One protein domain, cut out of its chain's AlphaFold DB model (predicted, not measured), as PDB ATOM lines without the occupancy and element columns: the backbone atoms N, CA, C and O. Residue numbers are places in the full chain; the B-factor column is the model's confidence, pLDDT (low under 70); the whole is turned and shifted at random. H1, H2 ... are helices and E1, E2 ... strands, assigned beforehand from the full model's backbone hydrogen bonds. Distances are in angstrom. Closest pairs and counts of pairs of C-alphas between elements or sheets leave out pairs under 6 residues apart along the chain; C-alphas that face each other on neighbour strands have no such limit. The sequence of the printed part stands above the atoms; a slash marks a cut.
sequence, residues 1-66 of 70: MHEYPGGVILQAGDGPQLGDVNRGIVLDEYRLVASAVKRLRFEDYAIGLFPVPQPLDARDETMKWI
ATOM      1  N   MET A   1      25.972  -2.041  35.223       89.25
ATOM      2  CA  MET A   1      26.027  -0.883  34.308       89.25
ATOM      3  C   MET A   1      25.105  -1.188  33.153       89.25
ATOM      4  O   MET A   1      25.139  -2.315  32.679       89.25
ATOM      5  N   HIS A   2      24.299  -0.218  32.743       93.25
ATOM      6  CA  HIS A   2      23.308  -0.376  31.681       93.25
ATOM      7  C   HIS A   2      23.535   0.695  30.614       93.25
ATOM      8  O   HIS A   2      23.920   1.817  30.947       93.25
ATOM      9  N   GLU A   3      23.324   0.361  29.345       96.38
ATOM     10  CA  GLU A   3      23.441   1.327  28.247       96.38
ATOM     11  C   GLU A   3      22.307   2.360  28.291       96.38
ATOM     12  O   GLU A   3      21.181   2.053  28.690       96.38
ATOM     13  N   TYR A   4      22.598   3.592  27.871       95.00
ATOM     14  CA  TYR A   4      21.609   4.659  27.738       95.00
ATOM     15  C   TYR A   4      21.964   5.559  26.544       95.00
ATOM     16  O   TYR A   4      23.137   5.892  26.375       95.00
ATOM     17  N   PRO A   5      21.007   5.995  25.704       95.62
ATOM     18  CA  PRO A   5      21.310   6.931  24.622       95.62
ATOM     19  C   PRO A   5      21.959   8.217  25.157       95.62
ATOM     20  O   PRO A   5      21.324   9.002  25.855       95.62
ATOM     21  N   GLY A   6      23.241   8.420  24.843       93.69
ATOM     22  CA  GLY A   6      24.035   9.541  25.360       93.69
ATOM     23  C   GLY A   6      24.852   9.244  26.625       93.69
ATOM     24  O   GLY A   6      25.437  10.170  27.181       93.69
ATOM     25  N   GLY A   7      24.937   7.987  27.081       93.12
ATOM     26  CA  GLY A   7      25.796   7.617  28.207       93.12
ATOM     27  C   GLY A   7      25.580   6.203  28.752       93.12
ATOM     28  O   GLY A   7      25.307   5.253  28.023       93.12
ATOM     29  N   VAL A   8      25.739   6.063  30.067       94.19
ATOM     30  CA  VAL A   8      25.540   4.806  30.798       94.19
ATOM     31  C   VAL A   8      24.834   5.074  32.121       94.19
ATOM     32  O   VAL A   8      25.038   6.114  32.747       94.19
ATOM     33  N   ILE A   9      24.037   4.111  32.577       92.75
ATOM     34  CA  ILE A   9      23.456   4.103  33.919       92.75
ATOM     35  C   ILE A   9      24.315   3.205  34.811       92.75
ATOM     36  O   ILE A   9      24.501   2.010  34.547       92.75
ATOM     37  N   LEU A  10      24.824   3.776  35.901       92.75
ATOM     38  CA  LEU A  10      25.496   3.040  36.966       92.75
ATOM     39  C   LEU A  10      24.502   2.776  38.094       92.75
ATOM     40  O   LEU A  10      23.964   3.704  38.689       92.75
ATOM     41  N   GLN A  11      24.264   1.499  38.374       91.94
ATOM     42  CA  GLN A  11      23.441   1.068  39.496       91.94
ATOM     43  C   GLN A  11      24.343   0.854  40.714       91.94
ATOM     44  O   GLN A  11      25.332   0.128  40.624       91.94
ATOM     45  N   ALA A  12      24.008   1.499  41.831       91.12
ATOM     46  CA  ALA A  12      24.667   1.284  43.113       91.12
ATOM     47  C   ALA A  12      23.976   0.118  43.838       91.12
ATOM     48  O   ALA A  12      22.824   0.251  44.243       91.12
ATOM     49  N   GLY A  13      24.668  -1.017  43.962       90.94
ATOM     50  CA  GLY A  13      24.137  -2.230  44.593       90.94
ATOM     51  C   GLY A  13      23.090  -2.980  43.758       90.94
ATOM     52  O   GLY A  13      22.842  -2.665  42.592       90.94
ATOM     53  N   ASP A  14      22.460  -3.983  44.369       90.06
ATOM     54  CA  ASP A  14      21.536  -4.909  43.689       90.06
ATOM     55  C   ASP A  14      20.162  -4.300  43.371       90.06
ATOM     56  O   ASP A  14      19.413  -4.822  42.545       90.06
ATOM     57  N   GLY A  15      19.830  -3.160  43.979       87.31
ATOM     58  CA  GLY A  15      18.574  -2.460  43.741       87.31
ATOM     59  C   GLY A  15      18.506  -1.115  44.462       87.31
ATOM     60  O   GLY A  15      19.426  -0.767  45.202       87.31
ATOM     61  N   PRO A  16      17.426  -0.344  44.257       81.19
ATOM     62  CA  PRO A  16      17.231   0.916  44.957       81.19
ATOM     63  C   PRO A  16      17.107   0.664  46.460       81.19
ATOM     64  O   PRO A  16      16.229  -0.071  46.907       81.19
ATOM     65  N   GLN A  17      17.976   1.307  47.231       82.50
ATOM     66  CA  GLN A  17      17.949   1.258  48.685       82.50
ATOM     67  C   GLN A  17      17.679   2.658  49.232       82.50
ATOM     68  O   GLN A  17      18.267   3.646  48.787       82.50
ATOM     69  N   LEU A  18      16.765   2.747  50.198       75.19
ATOM     70  CA  LEU A  18      16.489   3.999  50.891       75.19
ATOM     71  C   LEU A  18      17.619   4.270  51.886       75.19
ATOM     72  O   LEU A  18      17.742   3.591  52.903       75.19
ATOM     73  N   GLY A  19      18.440   5.273  51.588       70.94
ATOM     74  CA  GLY A  19      19.274   5.934  52.589       70.94
ATOM     75  C   GLY A  19      18.522   7.073  53.283       70.94
ATOM     76  O   GLY A  19      17.395   7.412  52.922       70.94
ATOM     77  N   ASP A  20      19.192   7.722  54.232       70.38
ATOM     78  CA  ASP A  20      18.783   9.021  54.772       70.38
ATOM     79  C   ASP A  20      19.975   9.973  54.689       70.38
ATOM     80  O   ASP A  20      20.704  10.201  55.655       70.38
ATOM     81  N   VAL A  21      20.190  10.511  53.485       66.69
ATOM     82  CA  VAL A  21      21.276  11.461  53.203       66.69
ATOM     83  C   VAL A  21      21.182  12.686  54.120       66.69
ATOM     84  O   VAL A  21      22.207  13.186  54.575       66.69
ATOM     85  N   ASN A  22      19.968  13.122  54.477       65.44
ATOM     86  CA  ASN A  22      19.756  14.257  55.382       65.44
ATOM     87  C   ASN A  22      20.188  13.953  56.824       65.44
ATOM     88  O   ASN A  22      20.511  14.873  57.573       65.44
ATOM     89  N   ARG A  23      20.227  12.674  57.216       70.19
ATOM     90  CA  ARG A  23      20.771  12.202  58.499       70.19
ATOM     91  C   ARG A  23      22.179  11.609  58.383       70.19
ATOM     92  O   ARG A  23      22.648  10.978  59.326       70.19
ATOM     93  N   GLY A  24      22.856  11.800  57.248       70.31
ATOM     94  CA  GLY A  24      24.211  11.292  57.012       70.31
ATOM     95  C   GLY A  24      24.297   9.781  56.764       70.31
ATOM     96  O   GLY A  24      25.396   9.225  56.742       70.31
ATOM     97  N   ILE A  25      23.163   9.104  56.557       77.50
ATOM     98  CA  ILE A  25      23.102   7.676  56.237       77.50
ATOM     99  C   ILE A  25      23.201   7.524  54.717       77.50
ATOM    100  O   ILE A  25      22.193   7.452  54.008       77.50
ATOM    101  N   VAL A  26      24.438   7.498  54.223       79.56
ATOM    102  CA  VAL A  26      24.768   7.156  52.834       79.56
ATOM    103  C   VAL A  26      25.296   5.726  52.803       79.56
ATOM    104  O   VAL A  26      26.244   5.414  53.520       79.56
ATOM    105  N   LEU A  27      24.685   4.873  51.982       87.06
ATOM    106  CA  LEU A  27      25.087   3.473  51.840       87.06
ATOM    107  C   LEU A  27      26.395   3.362  51.044       87.06
ATOM    108  O   LEU A  27      26.651   4.160  50.133       87.06
ATOM    109  N   ASP A  28      27.219   2.374  51.384       91.06
ATOM    110  CA  ASP A  28      28.585   2.249  50.866       91.06
ATOM    111  C   ASP A  28      28.624   2.052  49.346       91.06
ATOM    112  O   ASP A  28      29.519   2.567  48.674       91.06
ATOM    113  N   GLU A  29      27.614   1.404  48.766       92.56
ATOM    114  CA  GLU A  29      27.497   1.215  47.321       92.56
ATOM    115  C   GLU A  29      27.348   2.550  46.577       92.56
ATOM    116  O   GLU A  29      27.895   2.723  45.485       92.56
ATOM    117  N   TYR A  30      26.646   3.523  47.168       91.50
ATOM    118  CA  TYR A  30      26.488   4.852  46.573       91.50
ATOM    119  C   TYR A  30      27.788   5.651  46.653       91.50
ATOM    120  O   TYR A  30      28.166   6.282  45.663       91.50
ATOM    121  N   ARG A  31      28.507   5.572  47.783       92.44
ATOM    122  CA  ARG A  31      29.843   6.178  47.922       92.44
ATOM    123  C   ARG A  31      30.832   5.588  46.927       92.44
ATOM    124  O   ARG A  31      31.602   6.322  46.308       92.44
ATOM    125  N   LEU A  32      30.788   4.270  46.728       94.50
ATOM    126  CA  LEU A  32      31.649   3.578  45.774       94.50
ATOM    127  C   LEU A  32      31.436   4.127  44.360       94.50
ATOM    128  O   LEU A  32      32.396   4.568  43.726       94.50
ATOM    129  N   VAL A  33      30.186   4.173  43.891       93.75
ATOM    130  CA  VAL A  33      29.859   4.721  42.565       93.75
ATOM    131  C   VAL A  33      30.253   6.197  42.461       93.75
ATOM    132  O   VAL A  33      30.888   6.575  41.476       93.75
ATOM    133  N   ALA A  34      29.947   7.021  43.471       94.25
ATOM    134  CA  ALA A  34      30.303   8.441  43.488       94.25
ATOM    135  C   ALA A  34      31.820   8.660  43.375       94.25
ATOM    136  O   ALA A  34      32.276   9.467  42.562       94.25
ATOM    137  N   SER A  35      32.613   7.880  44.117       95.69
ATOM    138  CA  SER A  35      34.077   7.936  44.065       95.69
ATOM    139  C   SER A  35      34.632   7.527  42.695       95.69
ATOM    140  O   SER A  35      35.547   8.178  42.185       95.69
ATOM    141  N   ALA A  36      34.037   6.509  42.060       95.19
ATOM    142  CA  ALA A  36      34.462   5.997  40.761       95.19
ATOM    143  C   ALA A  36      34.243   7.019  39.634       95.19
ATOM    144  O   ALA A  36      35.076   7.135  38.735       95.19
ATOM    145  N   VAL A  37      33.154   7.794  39.695       94.44
ATOM    146  CA  VAL A  37      32.829   8.807  38.674       94.44
ATOM    147  C   VAL A  37      33.300  10.215  39.020       94.44
ATOM    148  O   VAL A  37      33.139  11.120  38.205       94.44
ATOM    149  N   LYS A  38      33.915  10.428  40.190       95.56
ATOM    150  CA  LYS A  38      34.278  11.762  40.695       95.56
ATOM    151  C   LYS A  38      35.072  12.606  39.696       95.56
ATOM    152  O   LYS A  38      34.824  13.798  39.576       95.56
ATOM    153  N   ARG A  39      35.998  11.996  38.947       95.12
ATOM    154  CA  ARG A  39      36.814  12.695  37.931       95.12
ATOM    155  C   ARG A  39      36.058  13.031  36.641       95.12
ATOM    156  O   ARG A  39      36.531  13.857  35.874       95.12
ATOM    157  N   LEU A  40      34.936  12.362  36.385       93.50
ATOM    158  CA  LEU A  40      34.080  12.584  35.216       93.50
ATOM    159  C   LEU A  40      32.957  13.588  35.511       93.50
ATOM    160  O   LEU A  40      32.307  14.074  34.590       93.50
ATOM    161  N   ARG A  41      32.699  13.877  36.793       93.81
ATOM    162  CA  ARG A  41      31.638  14.784  37.223       93.81
ATOM    163  C   ARG A  41      31.991  16.222  36.849       93.81
ATOM    164  O   ARG A  41      33.020  16.746  37.261       93.81
ATOM    165  N   PHE A  42      31.102  16.870  36.104       94.31
ATOM    166  CA  PHE A  42      31.184  18.305  35.850       94.31
ATOM    167  C   PHE A  42      30.773  19.082  37.109       94.31
ATOM    168  O   PHE A  42      29.709  18.822  37.672       94.31
ATOM    169  N   GLU A  43      31.613  20.023  37.546       94.94
ATOM    170  CA  GLU A  43      31.399  20.821  38.765       94.94
ATOM    171  C   GLU A  43      31.475  22.344  38.537       94.94
ATOM    172  O   GLU A  43      31.173  23.111  39.450       94.94
ATOM    173  N   ASP A  44      31.789  22.800  37.323       94.69
ATOM    174  CA  ASP A  44      31.948  24.224  36.992       94.69
ATOM    175  C   ASP A  44      30.620  24.892  36.591       94.69
ATOM    176  O   ASP A  44      30.522  25.640  35.616       94.69
ATOM    177  N   TYR A  45      29.553  24.622  37.345       94.69
ATOM    178  CA  TYR A  45      28.255  25.255  37.117       94.69
ATOM    179  C   TYR A  45      28.306  26.751  37.453       94.69
ATOM    180  O   TYR A  45      28.586  27.146  38.589       94.69
ATOM    181  N   ALA A  46      27.986  27.592  36.466       93.69
ATOM    182  CA  ALA A  46      27.828  29.038  36.648       93.69
ATOM    183  C   ALA A  46      26.444  29.421  37.208       93.69
ATOM    184  O   ALA A  46      26.302  30.471  37.828       93.69
ATOM    185  N   ILE A  47      25.434  28.569  37.001       94.25
ATOM    186  CA  ILE A  47      24.040  28.763  37.424       94.25
ATOM    187  C   ILE A  47      23.493  27.490  38.081       94.25
ATOM    188  O   ILE A  47      24.054  26.409  37.901       94.25
ATOM    189  N   GLY A  48      22.386  27.606  38.816       95.44
ATOM    190  CA  GLY A  48      21.678  26.445  39.351       95.44
ATOM    191  C   GLY A  48      20.960  25.640  38.263       95.44
ATOM    192  O   GLY A  48      20.350  26.217  37.366       95.44
ATOM    193  N   LEU A  49      21.017  24.310  38.357       94.81
ATOM    194  CA  LEU A  49      20.346  23.385  37.434       94.81
ATOM    195  C   LEU A  49      18.834  23.307  37.650       94.81
ATOM    196  O   LEU A  49      18.096  22.958  36.729       94.81
ATOM    197  N   PHE A  50      18.373  23.577  38.867       92.19
ATOM    198  CA  PHE A  50      16.978  23.421  39.253       92.19
ATOM    199  C   PHE A  50      16.476  24.638  40.034       92.19
ATOM    200  O   PHE A  50      17.252  25.288  40.739       92.19
ATOM    201  N   PRO A  51      15.174  24.960  39.917       94.31
ATOM    202  CA  PRO A  51      14.554  25.983  40.741       94.31
ATOM    203  C   PRO A  51      14.540  25.529  42.203       94.31
ATOM    204  O   PRO A  51      14.220  24.380  42.508       94.31
ATOM    205  N   VAL A  52      14.859  26.450  43.108       96.12
ATOM    206  CA  VAL A  52      14.862  26.214  44.557       96.12
ATOM    207  C   VAL A  52      13.961  27.232  45.259       96.12
ATOM    208  O   VAL A  52      13.808  28.353  44.764       96.12
ATOM    209  N   PRO A  53      13.331  26.873  46.391       96.38
ATOM    210  CA  PRO A  53      12.572  27.831  47.184       96.38
ATOM    211  C   PRO A  53      13.502  28.882  47.798       96.38
ATOM    212  O   PRO A  53      14.617  28.579  48.220       96.38
ATOM    213  N   GLN A  54      13.021  30.118  47.912       93.38
ATOM    214  CA  GLN A  54      13.732  31.142  48.676       93.38
ATOM    215  C   GLN A  54      13.777  30.742  50.164       93.38
ATOM    216  O   GLN A  54      12.779  30.223  50.674       93.38
ATOM    217  N   PRO A  55      14.899  30.966  50.872       95.38
ATOM    218  CA  PRO A  55      16.059  31.783  50.489       95.38
ATOM    219  C   PRO A  55      17.257  30.989  49.925       95.38
ATOM    220  O   PRO A  55      18.383  31.473  50.002       95.38
ATOM    221  N   LEU A  56      17.063  29.766  49.422       97.00
ATOM    222  CA  LEU A  56      18.178  28.923  48.975       97.00
ATOM    223  C   LEU A  56      18.872  29.493  47.730       97.00
ATOM    224  O   LEU A  56      18.220  30.026  46.831       97.00
ATOM    225  N   ASP A  57      20.193  29.318  47.661       96.12
ATOM    226  CA  ASP A  57      20.974  29.628  46.465       96.12
ATOM    227  C   ASP A  57      20.961  28.437  45.494       96.12
ATOM    228  O   ASP A  57      21.370  27.324  45.826       96.12
ATOM    229  N   ALA A  58      20.483  28.663  44.270       96.12
ATOM    230  CA  ALA A  58      20.276  27.590  43.299       96.12
ATOM    231  C   ALA A  58      21.583  26.904  42.868       96.12
ATOM    232  O   ALA A  58      21.594  25.702  42.574       96.12
ATOM    233  N   ARG A  59      22.689  27.654  42.808       96.12
ATOM    234  CA  ARG A  59      23.991  27.112  42.426       96.12
ATOM    235  C   ARG A  59      24.539  26.254  43.559       96.12
ATOM    236  O   ARG A  59      24.960  25.128  43.305       96.12
ATOM    237  N   ASP A  60      24.478  26.732  44.793       96.06
ATOM    238  CA  ASP A  60      24.946  25.974  45.952       96.06
ATOM    239  C   ASP A  60      24.149  24.680  46.142       96.06
ATOM    240  O   ASP A  60      24.739  23.622  46.371       96.06
ATOM    241  N   GLU A  61      22.826  24.717  45.967       96.25
ATOM    242  CA  GLU A  61      21.997  23.508  46.026       96.25
ATOM    243  C   GLU A  61      22.314  22.529  44.888       96.25
ATOM    244  O   GLU A  61      22.365  21.316  45.108       96.25
ATOM    245  N   THR A  62      22.629  23.035  43.692       96.50
ATOM    246  CA  THR A  62      23.145  22.208  42.588       96.50
ATOM    247  C   THR A  62      24.428  21.490  42.994       96.50
ATOM    248  O   THR A  62      24.532  20.272  42.824       96.50
ATOM    249  N   MET A  63      25.374  22.210  43.601       96.00
ATOM    250  CA  MET A  63      26.634  21.627  44.061       96.00
ATOM    251  C   MET A  63      26.430  20.593  45.173       96.00
ATOM    252  O   MET A  63      27.078  19.545  45.154       96.00
ATOM    253  N   LYS A  64      25.508  20.831  46.115       93.69
ATOM    254  CA  LYS A  64      25.139  19.842  47.144       93.69
ATOM    255  C   LYS A  64      24.550  18.584  46.514       93.69
ATOM    256  O   LYS A  64      24.938  17.476  46.873       93.69
ATOM    257  N   TRP A  65      23.653  18.736  45.543       92.94
ATOM    258  CA  TRP A  65      22.978  17.603  44.916       92.94
ATOM    259  C   TRP A  65      23.929  16.711  44.113       92.94
ATOM    260  O   TRP A  65      23.855  15.485  44.233       92.94
ATOM    261  N   ILE A  66      24.843  17.283  43.320       94.12
ATOM    262  CA  ILE A  66      25.797  16.487  42.523       94.12
ATOM    263  C   ILE A  66      26.856  15.787  43.399       94.12
ATOM    264  O   ILE A  66      27.402  14.761  42.987       94.12
TER     265      ILE A  66
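AT A GLANCE: This is residues 1 to 66 of the 70 residues of the protein "DUF3396 domain-containing protein" of Mesorhizobium sp. M1D.F.Ca.ET.231.01.1.1 (UniProt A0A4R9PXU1). With little regular structure, this is a loose, open frame of long links: a small hairpin, E1 and E2, and two helices, H1 and H2, set well apart. Residues 3 to 8 and 20 to 25 stick out. The printed part has 66 residues, 25 of them in named elements, in the order E1, E2, H1, H2; the sheet E1 - E2 is antiparallel and the class mixed. It is loose, with a radius of gyration of the C-alphas of 14.1 A and spans of 38 by 32 by 19 A.

IN THESE COORDINATES: E1 is residues 2 to 4, from C-alpha 2 at (23.308, -0.376, 31.681), and E2 residues 7 to 9. H1, residues 28 to 37, is 14.5 A long. H2, residues 58 to 66, is 12.4 A long and ends at C-alpha 66, (25.797, 16.487, 42.523).

HOW THE PARTS SIT: E1 and E2 form a hairpin, antiparallel at 140 degrees; N 9 and O 2 are 2.8 A apart, within hydrogen-bond range. H1 and H2 are apart. In both, every O i to N i+4 pair is within hydrogen-bond range.

THE WHOLE: The farthest C-alphas, of Glu 3 and Pro 55, are 38.4 A apart. The printed part has no cut. The links E2 to H1 and H1 to H2 are long. Residues 21 to 22 have pLDDT under 70.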